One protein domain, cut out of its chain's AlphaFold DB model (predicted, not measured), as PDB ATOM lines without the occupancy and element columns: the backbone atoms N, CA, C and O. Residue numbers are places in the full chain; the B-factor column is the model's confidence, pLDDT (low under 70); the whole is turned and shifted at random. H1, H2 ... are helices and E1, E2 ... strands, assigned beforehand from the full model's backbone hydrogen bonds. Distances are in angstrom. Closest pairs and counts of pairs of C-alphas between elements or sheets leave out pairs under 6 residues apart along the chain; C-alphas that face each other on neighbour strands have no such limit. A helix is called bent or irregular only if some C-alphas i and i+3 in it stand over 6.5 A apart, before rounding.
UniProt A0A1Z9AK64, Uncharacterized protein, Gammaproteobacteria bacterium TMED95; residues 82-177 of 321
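This is residues 82 to 177 of the 321 residues of an uncharacterized protein of Gammaproteobacteria bacterium TMED95 (UniProt A0A1Z9AK64). A twisted sheet of five strands makes a wall, with the helices gathered to one side of it and its other face bare of named helices. H1 crosses over one face of the sheet, H2 folds back beside H1 as a helical hairpin, and the short H3, which follows E5 and ends the printed part, comes near H1. The printed part has 96 residues, with three named helices and five named strands in the order H1 H2 E1 E2 E3 E4 E5 H3. The sheet's order is E2 E1 E3 E4 E5, mixed, and the class is mixed, helices and strands. The whole is compact and rounded, with a radius of gyration of the C-alphas of 12.8 A and spans of 34 by 29 by 23 A.

H1, residues 82 to 92, is on the sheet at a height of 9.9 A, over E1, residues 114 to 119, and only just over E3, residues 137 to 145, where 3 of its 11 C-alphas fall. It runs across the strands, at 63 degrees to E1 on the local plane; the closest C-alphas of H1 and E1 are those of Glu 83 and Trp 114, 6.3 A apart. H2, residues 97 to 109, touches H1 at a shallow tilt of 22 degrees, opposite ways, a hairpin whose closest C-alphas are Gly 88 and Leu 104, 6.0 A. H2 only grazes the sheet, with residues 99 to 107. E2, residues 127 to 129, is antiparallel to E1 in a hairpin, with N 118 and O 127 at 2.9 A. E1 and E3 are parallel, with N 117 and O 139 at 2.8 A. E3, E4, residues 148 to 155, and E5, residues 161 to 166, form a meander, each strand the antiparallel neighbour of the one before: N 140 and O 152 are 2.8 A apart, N 151 and O 164 also 2.8 A. H3, residues 170 to 177, only grazes the sheet, with residues 170 to 173. H3 is close to H1 but not clearly touching, about perpendicular at 83 degrees, with Pro 89 and Leu 177 the closest C-alphas, 6.5 A. O i to N i+4 pairs are all within hydrogen-bond range in H3, 5 of 7 in H1 and 6 of 9 in H2.

H1 begins at C-alpha 82 (141.521, 147.546, 217.182) and is 14.5 A long; it is irregular, but only just, with C-alphas 85 and 88 7.0 A apart. H2, 16.8 A, is irregular, with C-alphas 99 and 102 8.0 A apart. E1 is 16.6 A long, E3 24.9 A from C-alpha 137 (136.154, 153.656, 208.650), E4 23.2 A and E5 15.8 A. H3 ends at C-alpha 177 (147.202, 156.025, 226.133).

The C-alphas of Ala 109 and Gly 122 are the two farthest apart, 36.8 A. The printed part has no cut and no long link. The mean pLDDT of the printed part is 84.2, and residues 157 to 160 are under 70.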
ATOM      1  N   LEU A  82     140.741 146.347 217.530       84.50
ATOM      2  CA  LEU A  82     141.521 147.546 217.182       84.50
ATOM      3  C   LEU A  82     140.812 148.837 217.627       84.50
ATOM      4  O   LEU A  82     141.428 149.783 218.123       84.50
ATOM      5  N   GLU A  83     139.495 148.834 217.487       88.38
ATOM      6  CA  GLU A  83     138.577 149.913 217.802       88.38
ATOM      7  C   GLU A  83     138.590 150.268 219.286       88.38
ATOM      8  O   GLU A  83     138.728 151.431 219.665       88.38
ATOM      9  N   THR A  84     138.449 149.252 220.133       89.00
ATOM     10  CA  THR A  84     138.324 149.404 221.585       89.00
ATOM     11  C   THR A  84     139.672 149.629 222.251       89.00
ATOM     12  O   THR A  84     139.755 150.381 223.218       89.00
ATOM     13  N   SER A  85     140.727 149.013 221.717       85.88
ATOM     14  CA  SER A  85     142.062 149.029 222.319       85.88
ATOM     15  C   SER A  85     142.937 150.188 221.860       85.88
ATOM     16  O   SER A  85     143.928 150.484 222.527       85.88
ATOM     17  N   LEU A  86     142.600 150.851 220.748       87.69
ATOM     18  CA  LEU A  86     143.428 151.930 220.215       87.69
ATOM     19  C   LEU A  86     142.642 153.112 219.650       87.69
ATOM     20  O   LEU A  86     142.843 154.234 220.115       87.69
ATOM     21  N   VAL A  87     141.751 152.885 218.680       91.19
ATOM     22  CA  VAL A  87     141.030 153.980 218.003       91.19
ATOM     23  C   VAL A  87     140.260 154.826 219.012       91.19
ATOM     24  O   VAL A  87     140.486 156.026 219.127       91.19
ATOM     25  N   GLY A  88     139.373 154.200 219.779       92.12
ATOM     26  CA  GLY A  88     138.554 154.876 220.772       92.12
ATOM     27  C   GLY A  88     139.368 155.629 221.827       92.12
ATOM     28  O   GLY A  88     139.137 156.823 222.004       92.12
ATOM     29  N   PRO A  89     140.370 155.000 222.470       92.50
ATOM     30  CA  PRO A  89     141.311 155.685 223.353       92.50
ATOM     31  C   PRO A  89     141.971 156.934 222.749       92.50
ATOM     32  O   PRO A  89     142.038 157.965 223.418       92.50
ATOM     33  N   ILE A  90     142.409 156.887 221.485       91.25
ATOM     34  CA  ILE A  90     142.969 158.058 220.786       91.25
ATOM     35  C   ILE A  90     141.927 159.182 220.684       91.25
ATOM     36  O   ILE A  90     142.228 160.339 220.983       91.25
ATOM     37  N   LEU A  91     140.688 158.852 220.309       91.88
ATOM     38  CA  LEU A  91     139.598 159.828 220.205       91.88
ATOM     39  C   LEU A  91     139.213 160.417 221.572       91.88
ATOM     40  O   LEU A  91     138.945 161.613 221.674       91.88
ATOM     41  N   LEU A  92     139.253 159.609 222.634       92.81
ATOM     42  CA  LEU A  92     138.988 160.031 224.013       92.81
ATOM     43  C   LEU A  92     140.085 160.922 224.611       92.81
ATOM     44  O   LEU A  92     139.805 161.699 225.525       92.81
ATOM     45  N   LEU A  93     141.328 160.815 224.133       90.00
ATOM     46  CA  LEU A  93     142.425 161.714 224.516       90.00
ATOM     47  C   LEU A  93     142.358 163.072 223.818       90.00
ATOM     48  O   LEU A  93     143.086 163.997 224.183       90.00
ATOM     49  N   SER A  94     141.482 163.214 222.827       84.75
ATOM     50  CA  SER A  94     141.276 164.482 222.153       84.75
ATOM     51  C   SER A  94     140.822 165.577 223.131       84.75
ATOM     52  O   SER A  94     139.999 165.304 224.002       84.75
ATOM     53  N   PRO A  95     141.257 166.843 222.974       81.06
ATOM     54  CA  PRO A  95     140.788 167.950 223.815       81.06
ATOM     55  C   PRO A  95     139.263 168.139 223.833       81.06
ATOM     56  O   PRO A  95     138.716 168.668 224.795       81.06
ATOM     57  N   THR A  96     138.568 167.710 222.775       84.31
ATOM     58  CA  THR A  96     137.100 167.749 222.685       84.31
ATOM     59  C   THR A  96     136.579 166.401 222.181       84.31
ATOM     60  O   THR A  96     136.266 166.290 220.990       84.31
ATOM     61  N   PRO A  97     136.480 165.378 223.053       83.75
ATOM     62  CA  PRO A  97     136.044 164.038 222.657       83.75
ATOM     63  C   PRO A  97     134.636 164.020 222.058       83.75
ATOM     64  O   PRO A  97     134.380 163.241 221.150       83.75
ATOM     65  N   GLY A  98     133.760 164.939 222.490       83.75
ATOM     66  CA  GLY A  98     132.382 165.046 221.993       83.75
ATOM     67  C   GLY A  98     132.257 165.321 220.489       83.75
ATOM     68  O   GLY A  98     131.252 165.005 219.867       83.75
ATOM     69  N   HIS A  99     133.308 165.848 219.854       85.12
ATOM     70  CA  HIS A  99     133.343 165.970 218.392       85.12
ATOM     71  C   HIS A  99     133.307 164.600 217.692       85.12
ATOM     72  O   HIS A  99     132.882 164.495 216.548       85.12
ATOM     73  N   PHE A 100     133.729 163.548 218.393       88.69
ATOM     74  CA  PHE A 100     133.756 162.180 217.905       88.69
ATOM     75  C   PHE A 100     132.620 161.325 218.476       88.69
ATOM     76  O   PHE A 100     132.722 160.104 218.426       88.69
ATOM     77  N   ASP A 101     131.531 161.923 218.977       90.12
ATOM     78  CA  ASP A 101     130.394 161.193 219.563       90.12
ATOM     79  C   ASP A 101     129.867 160.096 218.640       90.12
ATOM     80  O   ASP A 101     129.704 158.953 219.060       90.12
ATOM     81  N   LYS A 102     129.656 160.419 217.358       89.56
ATOM     82  CA  LYS A 102     129.240 159.440 216.343       89.56
ATOM     83  C   LYS A 102     130.203 158.253 216.297       89.56
ATOM     84  O   LYS A 102     129.766 157.107 216.232       89.56
ATOM     85  N   HIS A 103     131.504 158.533 216.351       91.25
ATOM     86  CA  HIS A 103     132.540 157.520 216.212       91.25
ATOM     87  C   HIS A 103     132.688 156.650 217.453       91.25
ATOM     88  O   HIS A 103     132.685 155.424 217.364       91.25
ATOM     89  N   LEU A 104     132.758 157.287 218.617       92.81
ATOM     90  CA  LEU A 104     132.862 156.623 219.909       92.81
ATOM     91  C   LEU A 104     131.629 155.757 220.198       92.81
ATOM     92  O   LEU A 104     131.782 154.621 220.643       92.81
ATOM     93  N   ASN A 105     130.426 156.241 219.875       91.69
ATOM     94  CA  ASN A 105     129.196 155.470 220.055       91.69
ATOM     95  C   ASN A 105     129.121 154.264 219.107       91.69
ATOM     96  O   ASN A 105     128.741 153.185 219.551       91.69
ATOM     97  N   ALA A 106     129.545 154.399 217.845       91.31
ATOM     98  CA  ALA A 106     129.598 153.267 216.914       91.31
ATOM     99  C   ALA A 106     130.605 152.191 217.363       91.31
ATOM    100  O   ALA A 106     130.327 150.992 217.260       91.31
ATOM    101  N   ILE A 107     131.756 152.603 217.918       92.81
ATOM    102  CA  ILE A 107     132.709 151.671 218.539       92.81
ATOM    103  C   ILE A 107     132.052 150.976 219.733       92.81
ATOM    104  O   ILE A 107     132.070 149.750 219.805       92.81
ATOM    105  N   ALA A 108     131.434 151.721 220.649       92.38
ATOM    106  CA  ALA A 108     130.759 151.152 221.814       92.38
ATOM    107  C   ALA A 108     129.673 150.133 221.428       92.38
ATOM    108  O   ALA A 108     129.542 149.094 222.076       92.38
ATOM    109  N   ALA A 109     128.938 150.413 220.348       91.12
ATOM    110  CA  ALA A 109     127.837 149.602 219.844       91.12
ATOM    111  C   ALA A 109     128.263 148.385 218.999       91.12
ATOM    112  O   ALA A 109     127.435 147.526 218.717       91.12
ATOM    113  N   ASN A 110     129.547 148.265 218.636       89.69
ATOM    114  CA  ASN A 110     130.042 147.235 217.708       89.69
ATOM    115  C   ASN A 110     129.485 147.331 216.283       89.69
ATOM    116  O   ASN A 110     129.269 146.320 215.624       89.69
ATOM    117  N   GLU A 111     129.290 148.555 215.798       89.06
ATOM    118  CA  GLU A 111     128.641 148.814 214.507       89.06
ATOM    119  C   GLU A 111     129.625 149.117 213.367       89.06
ATOM    120  O   GLU A 111     129.229 149.149 212.204       89.06
ATOM    121  N   ALA A 112     130.906 149.340 213.679       82.31
ATOM    122  CA  ALA A 112     131.919 149.707 212.695       82.31
ATOM    123  C   ALA A 112     133.220 148.920 212.886       82.31
ATOM    124  O   ALA A 112     133.755 148.836 213.990       82.31
ATOM    125  N   GLN A 113     133.723 148.395 211.775       86.25
ATOM    126  CA  GLN A 113     135.056 147.858 211.555       86.25
ATOM    127  C   GLN A 113     135.982 148.990 211.133       86.25
ATOM    128  O   GLN A 113     135.649 149.811 210.264       86.25
ATOM    129  N   TRP A 114     137.162 149.004 211.733       89.94
ATOM    130  CA  TRP A 114     138.154 150.030 211.508       89.94
ATOM    131  C   TRP A 114     139.430 149.471 210.909       89.94
ATOM    132  O   TRP A 114     139.864 148.354 211.183       89.94
ATOM    133  N   VAL A 115     140.083 150.330 210.141       89.44
ATOM    134  CA  VAL A 115     141.482 150.175 209.762       89.44
ATOM    135  C   VAL A 115     142.259 151.349 210.329       89.44
ATOM    136  O   VAL A 115     141.750 152.472 210.401       89.44
ATOM    137  N   ILE A 116     143.506 151.099 210.720       88.94
ATOM    138  CA  ILE A 116     144.452 152.162 211.051       88.94
ATOM    139  C   ILE A 116     145.621 152.102 210.082       88.94
ATOM    140  O   ILE A 116     146.176 151.037 209.815       88.94
ATOM    141  N   GLN A 117     146.009 153.272 209.589       89.75
ATOM    142  CA  GLN A 117     147.208 153.484 208.797       89.75
ATOM    143  C   GLN A 117     148.121 154.485 209.490       89.75
ATOM    144  O   GLN A 117     147.680 155.566 209.882       89.75
ATOM    145  N   ARG A 118     149.405 154.157 209.599       87.56
ATOM    146  CA  ARG A 118     150.429 155.091 210.060       87.56
ATOM    147  C   ARG A 118     151.438 155.357 208.958       87.56
ATOM    148  O   ARG A 118     151.995 154.426 208.385       87.56
ATOM    149  N   TYR A 119     151.704 156.635 208.724       84.88
ATOM    150  CA  TYR A 119     152.765 157.092 207.836       84.88
ATOM    151  C   TYR A 119     153.986 157.466 208.670       84.88
ATOM    152  O   TYR A 119     153.921 158.397 209.478       84.88
ATOM    153  N   LEU A 120     155.084 156.733 208.487       79.62
ATOM    154  CA  LEU A 120     156.372 157.093 209.072       79.62
ATOM    155  C   LEU A 120     157.020 158.236 208.276       79.62
ATOM    156  O   LEU A 120     156.797 158.339 207.062       79.62
ATOM    157  N   PRO A 121     157.854 159.076 208.916       75.81
ATOM    158  CA  PRO A 121     158.616 160.098 208.209       75.81
ATOM    159  C   PRO A 121     159.404 159.502 207.032       75.81
ATOM    160  O   PRO A 121     160.199 158.581 207.202       75.81
ATOM    161  N   GLY A 122     159.170 160.022 205.824       74.88
ATOM    162  CA  GLY A 122     159.861 159.588 204.604       74.88
ATOM    163  C   GLY A 122     159.322 158.312 203.942       74.88
ATOM    164  O   GLY A 122     159.853 157.924 202.902       74.88
ATOM    165  N   GLN A 123     158.277 157.674 204.479       75.94
ATOM    166  CA  GLN A 123     157.634 156.522 203.837       75.94
ATOM    167  C   GLN A 123     156.452 156.929 202.951       75.94
ATOM    168  O   GLN A 123     155.641 157.781 203.314       75.94
ATOM    169  N   VAL A 124     156.352 156.281 201.786       76.88
ATOM    170  CA  VAL A 124     155.238 156.454 200.836       76.88
ATOM    171  C   VAL A 124     154.082 155.510 201.174       76.88
ATOM    172  O   VAL A 124     152.918 155.902 201.092       76.88
ATOM    173  N   GLU A 125     154.397 154.284 201.592       84.94
ATOM    174  CA  GLU A 125     153.405 153.281 201.971       84.94
ATOM    175  C   GLU A 125     153.164 153.292 203.485       84.94
ATOM    176  O   GLU A 125     154.128 153.300 204.256       84.94
ATOM    177  N   PRO A 126     151.898 153.301 203.937       86.19
ATOM    178  CA  PRO A 126     151.594 153.271 205.355       86.19
ATOM    179  C   PRO A 126     151.724 151.862 205.932       86.19
ATOM    180  O   PRO A 126     151.303 150.871 205.330       86.19
ATOM    181  N   MET A 127     152.161 151.788 207.186       83.81
ATOM    182  CA  MET A 127     151.919 150.605 208.003       83.81
ATOM    183  C   MET A 127     150.417 150.499 208.271       83.81
ATOM    184  O   MET A 127     149.814 151.450 208.767       83.81
ATOM    185  N   THR A 128     149.816 149.354 207.947       84.00
ATOM    186  CA  THR A 128     148.364 149.143 208.041       84.00
ATOM    187  C   THR A 128     148.042 148.029 209.033       84.00
ATOM    188  O   THR A 128     148.643 146.959 208.978       84.00
ATOM    189  N   ILE A 129     147.071 148.270 209.917       81.12
ATOM    190  CA  ILE A 129     146.432 147.237 210.741       81.12
ATOM    191  C   ILE A 129     144.942 147.170 210.395       81.12
ATOM    192  O   ILE A 129     144.253 148.191 210.428       81.12
ATOM    193  N   GLY A 130     144.460 145.956 210.118       76.38
ATOM    194  CA  GLY A 130     143.093 145.667 209.673       76.38
ATOM    195  C   GLY A 130     143.014 145.403 208.166       76.38
ATOM    196  O   GLY A 130     144.004 145.525 207.446       76.38
ATOM    197  N   THR A 131     141.827 145.028 207.689       75.69
ATOM    198  CA  THR A 131     141.573 144.722 206.271       75.69
ATOM    199  C   THR A 131     140.744 145.840 205.647       75.69
ATOM    200  O   THR A 131     139.656 146.144 206.132       75.69
ATOM    201  N   LEU A 132     141.237 146.444 204.562       73.38
ATOM    202  CA  LEU A 132     140.559 147.563 203.892       73.38
ATOM    203  C   LEU A 132     139.227 147.165 203.243       73.38
ATOM    204  O   LEU A 132     138.315 147.986 203.207       73.38
ATOM    205  N   ASP A 133     139.100 145.918 202.788       72.12
ATOM    206  CA  ASP A 133     137.966 145.460 201.973       72.12
ATOM    207  C   ASP A 133     136.616 145.547 202.702       72.12
ATOM    208  O   ASP A 133     135.590 145.798 202.075       72.12
ATOM    209  N   ASN A 134     136.624 145.412 204.032       73.12
ATOM    210  CA  ASN A 134     135.424 145.451 204.876       73.12
ATOM    211  C   ASN A 134     135.408 146.638 205.849       73.12
ATOM    212  O   ASN A 134     134.531 146.726 206.708       73.12
ATOM    213  N   ALA A 135     136.385 147.541 205.752       81.31
ATOM    214  CA  ALA A 135     136.492 148.664 206.667       81.31
ATOM    215  C   ALA A 135     135.366 149.663 206.400       81.31
ATOM    216  O   ALA A 135     135.285 150.237 205.308       81.31
ATOM    217  N   GLN A 136     134.525 149.926 207.405       87.44
ATOM    218  CA  GLN A 136     133.637 151.078 207.318       87.44
ATOM    219  C   GLN A 136     134.455 152.353 207.438       87.44
ATOM    220  O   GLN A 136     134.250 153.257 206.630       87.44
ATOM    221  N   TRP A 137     135.386 152.438 208.394       89.88
ATOM    222  CA  TRP A 137     136.154 153.656 208.650       89.88
ATOM    223  C   TRP A 137     137.665 153.412 208.671       89.88
ATOM    224  O   TRP A 137     138.154 152.342 209.030       89.88
ATOM    225  N   LEU A 138     138.416 154.444 208.291       90.44
ATOM    226  CA  LEU A 138     139.874 154.461 208.329       90.44
ATOM    227  C   LEU A 138     140.354 155.624 209.190       90.44
ATOM    228  O   LEU A 138     140.013 156.776 208.919       90.44
ATOM    229  N   MET A 139     141.233 155.322 210.141       91.69
ATOM    230  CA  MET A 139     142.055 156.310 210.831       91.69
ATOM    231  C   MET A 139     143.454 156.346 210.210       91.69
ATOM    232  O   MET A 139     144.136 155.330 210.130       91.69
ATOM    233  N   THR A 140     143.910 157.527 209.803       90.06
ATOM    234  CA  THR A 140     145.298 157.765 209.387       90.06
ATOM    235  C   THR A 140     146.013 158.589 210.445       90.06
ATOM    236  O   THR A 140     145.475 159.594 210.902       90.06
ATOM    237  N   ILE A 141     147.220 158.176 210.821       89.62
ATOM    238  CA  ILE A 141     148.096 158.880 211.756       89.62
ATOM    239  C   ILE A 141     149.368 159.254 210.997       89.62
ATOM    240  O   ILE A 141     150.030 158.392 210.417       89.62
ATOM    241  N   ARG A 142     149.712 160.540 210.986       88.56
ATOM    242  CA  ARG A 142     150.947 161.042 210.371       88.56
ATOM    243  C   ARG A 142     151.644 162.040 211.284       88.56
ATOM    244  O   ARG A 142     150.989 162.874 211.906       88.56
ATOM    245  N   GLU A 143     152.963 161.982 211.314       86.62
ATOM    246  CA  GLU A 143     153.806 162.989 211.957       86.62
ATOM    247  C   GLU A 143     153.973 164.159 210.978       86.62
ATOM    248  O   GLU A 143     154.585 164.013 209.922       86.62
ATOM    249  N   ALA A 144     153.352 165.302 211.276       83.19
ATOM    250  CA  ALA A 144     153.436 166.494 210.427       83.19
ATOM    251  C   ALA A 144     154.624 167.386 210.799       83.19
ATOM    252  O   ALA A 144     155.200 168.052 209.941       83.19
ATOM    253  N   ALA A 145     154.987 167.376 212.079       82.94
ATOM    254  CA  ALA A 145     156.170 167.998 212.652       82.94
ATOM    255  C   ALA A 145     156.596 167.175 213.888       82.94
ATOM    256  O   ALA A 145     155.794 166.359 214.349       82.94
ATOM    257  N   PRO A 146     157.801 167.390 214.459       80.88
ATOM    258  CA  PRO A 146     158.288 166.611 215.604       80.88
ATOM    259  C   PRO A 146     157.302 166.516 216.779       80.88
ATOM    260  O   PRO A 146     157.210 165.473 217.415       80.88
ATOM    261  N   ASP A 147     156.513 167.571 217.004       84.12
ATOM    262  CA  ASP A 147     155.589 167.694 218.142       84.12
ATOM    263  C   ASP A 147     154.119 167.748 217.690       84.12
ATOM    264  O   ASP A 147     153.248 168.250 218.405       84.12
ATOM    265  N   GLN A 148     153.836 167.297 216.465       85.00
ATOM    266  CA  GLN A 148     152.519 167.439 215.864       85.00
ATOM    267  C   GLN A 148     152.120 166.194 215.083       85.00
ATOM    268  O   GLN A 148     152.636 165.908 213.999       85.00
ATOM    269  N   LEU A 149     151.112 165.503 215.605       86.25
ATOM    270  CA  LEU A 149     150.429 164.421 214.918       86.25
ATOM    271  C   LEU A 149     149.192 164.952 214.203       86.25
ATOM    272  O   LEU A 149     148.420 165.737 214.749       86.25
ATOM    273  N   ILE A 150     148.960 164.488 212.983       86.12
ATOM    274  CA  ILE A 150     147.685 164.675 212.298       86.12
ATOM    275  C   ILE A 150     146.975 163.332 212.265       86.12
ATOM    276  O   ILE A 150     147.522 162.340 211.782       86.12
ATOM    277  N   ILE A 151     145.748 163.339 212.770       87.81
ATOM    278  CA  ILE A 151     144.837 162.208 212.781       87.81
ATOM    279  C   ILE A 151     143.683 162.545 211.854       87.81
ATOM    280  O   ILE A 151     142.963 163.514 212.089       87.81
ATOM    281  N   ASN A 152     143.492 161.746 210.810       88.12
ATOM    282  CA  ASN A 152     142.327 161.890 209.944       88.12
ATOM    283  C   ASN A 152     141.469 160.645 210.017       88.12
ATOM    284  O   ASN A 152     141.989 159.538 209.882       88.12
ATOM    285  N   ILE A 153     140.167 160.843 210.150       89.19
ATOM    286  CA  ILE A 153     139.167 159.790 210.074       89.19
ATOM    287  C   ILE A 153     138.399 160.001 208.781       89.19
ATOM    288  O   ILE A 153     137.922 161.101 208.499       89.19
ATOM    289  N   ARG A 154     138.292 158.949 207.979       86.81
ATOM    290  CA  ARG A 154     137.431 158.934 206.798       86.81
ATOM    291  C   ARG A 154     136.484 157.756 206.878       86.81
ATOM    292  O   ARG A 154     136.874 156.673 207.316       86.81
ATOM    293  N   SER A 155     135.262 157.965 206.417       82.69
ATOM    294  CA  SER A 155     134.363 156.861 206.129       82.69
ATOM    295  C   SER A 155     134.625 156.346 204.716       82.69
ATOM    296  O   SER A 155     134.991 157.099 203.820       82.69
ATOM    297  N   ASN A 156     134.456 155.046 204.518       71.19
ATOM    298  CA  ASN A 156     134.485 154.427 203.201       71.19
ATOM    299  C   ASN A 156     133.164 154.668 202.442       71.19
ATOM    300  O   ASN A 156     133.126 154.631 201.218       71.19
ATOM    301  N   THR A 157     132.076 154.947 203.169       69.19
ATOM    302  CA  THR A 157     130.732 155.186 202.615       69.19
ATOM    303  C   THR A 157     130.365 156.666 202.508       69.19
ATOM    304  O   THR A 157     129.393 157.000 201.838       69.19
ATOM    305  N   ASP A 158     131.102 157.550 203.182       67.12
ATOM    306  CA  ASP A 158     130.850 158.991 203.214       67.12
ATOM    307  C   ASP A 158     132.159 159.748 202.910       67.12
ATOM    308  O   ASP A 158     133.152 159.533 203.610       67.12
ATOM    309  N   PRO A 159     132.201 160.615 201.876       62.56
ATOM    310  CA  PRO A 159     133.398 161.374 201.515       62.56
ATOM    311  C   PRO A 159     133.788 162.443 202.547       62.56
ATOM    312  O   PRO A 159     134.856 163.047 202.410       62.56
ATOM    313  N   HIS A 160     132.962 162.713 203.562       68.81
ATOM    314  CA  HIS A 160     133.329 163.626 204.636       68.81
ATOM    315  C   HIS A 160     134.512 163.086 205.454       68.81
ATOM    316  O   HIS A 160     134.499 161.971 205.981       68.81
ATOM    317  N   GLN A 161     135.558 163.909 205.549       72.56
ATOM    318  CA  GLN A 161     136.784 163.605 206.275       72.56
ATOM    319  C   GLN A 161     136.856 164.449 207.546       72.56
ATOM    320  O   GLN A 161     136.978 165.674 207.483       72.56
ATOM    321  N   ASP A 162     136.871 163.783 208.696       76.12
ATOM    322  CA  ASP A 162     137.121 164.427 209.981       76.12
ATOM    323  C   ASP A 162     138.637 164.497 210.192       76.12
ATOM    324  O   ASP A 162     139.296 163.515 210.541       76.12
ATOM    325  N   THR A 163     139.216 165.665 209.924       77.00
ATOM    326  CA  THR A 163     140.655 165.911 210.093       77.00
ATOM    327  C   THR A 163     140.921 166.614 211.412       77.00
ATOM    328  O   THR A 163     140.325 167.652 211.702       77.00
ATOM    329  N   ARG A 164     141.876 166.101 212.191       74.38
ATOM    330  CA  ARG A 164     142.324 166.740 213.423       74.38
ATOM    331  C   ARG A 164     143.833 166.762 213.546       74.38
ATOM    332  O   ARG A 164     144.535 165.815 213.219       74.38
ATOM    333  N   VAL A 165     144.319 167.858 214.105       75.25
ATOM    334  CA  VAL A 165     145.721 168.025 214.450       75.25
ATOM    335  C   VAL A 165     145.857 167.951 215.967       75.25
ATOM    336  O   VAL A 165     145.200 168.699 216.692       75.25
ATOM    337  N   MET A 166     146.668 167.016 216.447       77.56
ATOM    338  CA  MET A 166     147.052 166.879 217.846       77.56
ATOM    339  C   MET A 166     148.440 167.488 218.039       77.56
ATOM    340  O   MET A 166     149.405 167.087 217.394       77.56
ATOM    341  N   ALA A 167     148.530 168.472 218.930       80.94
ATOM    342  CA  ALA A 167     149.789 169.102 219.318       80.94
ATOM    343  C   ALA A 167     150.496 168.251 220.386       80.94
ATOM    344  O   ALA A 167     150.559 168.633 221.554       80.94
ATOM    345  N   CYS A 168     150.930 167.052 220.007       80.94
ATOM    346  CA  CYS A 168     151.725 166.178 220.859       80.94
ATOM    347  C   CYS A 168     152.698 165.342 220.027       80.94
ATOM    348  O   CYS A 168     152.433 165.043 218.859       80.94
ATOM    349  N   LYS A 169     153.791 164.912 220.664       85.31
ATOM    350  CA  LYS A 169     154.675 163.878 220.124       85.31
ATOM    351  C   LYS A 169     153.976 162.522 220.155       85.31
ATOM    352  O   LYS A 169     153.054 162.297 220.942       85.31
ATOM    353  N   LEU A 170     154.449 161.594 219.328       83.69
ATOM    354  CA  LEU A 170     153.958 160.218 219.348       83.69
ATOM    355  C   LEU A 170     154.228 159.518 220.682       83.69
ATOM    356  O   LEU A 170     153.325 158.878 221.217       83.69
ATOM    357  N   ASP A 171     155.419 159.697 221.245       83.00
ATOM    358  CA  ASP A 171     155.778 159.103 222.534       83.00
ATOM    359  C   ASP A 171     154.862 159.605 223.657       83.00
ATOM    360  O   ASP A 171     154.394 158.818 224.483       83.00
ATOM    361  N   ASP A 172     154.513 160.895 223.630       85.56
ATOM    362  CA  ASP A 172     153.574 161.490 224.584       85.56
ATOM    363  C   ASP A 172     152.172 160.887 224.424       85.56
ATOM    364  O   ASP A 172     151.505 160.596 225.420       85.56
ATOM    365  N   LEU A 173     151.718 160.665 223.184       86.38
ATOM    366  CA  LEU A 173     150.442 159.999 222.912       86.38
ATOM    367  C   LEU A 173     150.448 158.565 223.458       86.38
ATOM    368  O   LEU A 173     149.509 158.177 224.153       86.38
ATOM    369  N   ILE A 174     151.504 157.791 223.199       84.56
ATOM    370  CA  ILE A 174     151.658 156.416 223.701       84.56
ATOM    371  C   ILE A 174     151.652 156.400 225.232       84.56
ATOM    372  O   ILE A 174     150.974 155.571 225.849       84.56
ATOM    373  N   GLN A 175     152.375 157.322 225.867       83.81
ATOM    374  CA  GLN A 175     152.411 157.431 227.321       83.81
ATOM    375  C   GLN A 175     151.026 157.771 227.886       83.81
ATOM    376  O   GLN A 175     150.589 157.150 228.858       83.81
ATOM    377  N   GLN A 176     150.308 158.711 227.267       86.75
ATOM    378  CA  GLN A 176     148.955 159.085 227.677       86.75
ATOM    379  C   GLN A 176     147.950 157.950 227.484       86.75
ATOM    380  O   GLN A 176     147.126 157.731 228.373       86.75
ATOM    381  N   LEU A 177     148.031 157.206 226.379       87.44
ATOM    382  CA  LEU A 177     147.202 156.025 226.133       87.44
ATOM    383  C   LEU A 177     147.426 154.987 227.228       87.44
ATOM    384  O   LEU A 177     146.489 154.620 227.930       87.44
TER     385      LEU A 177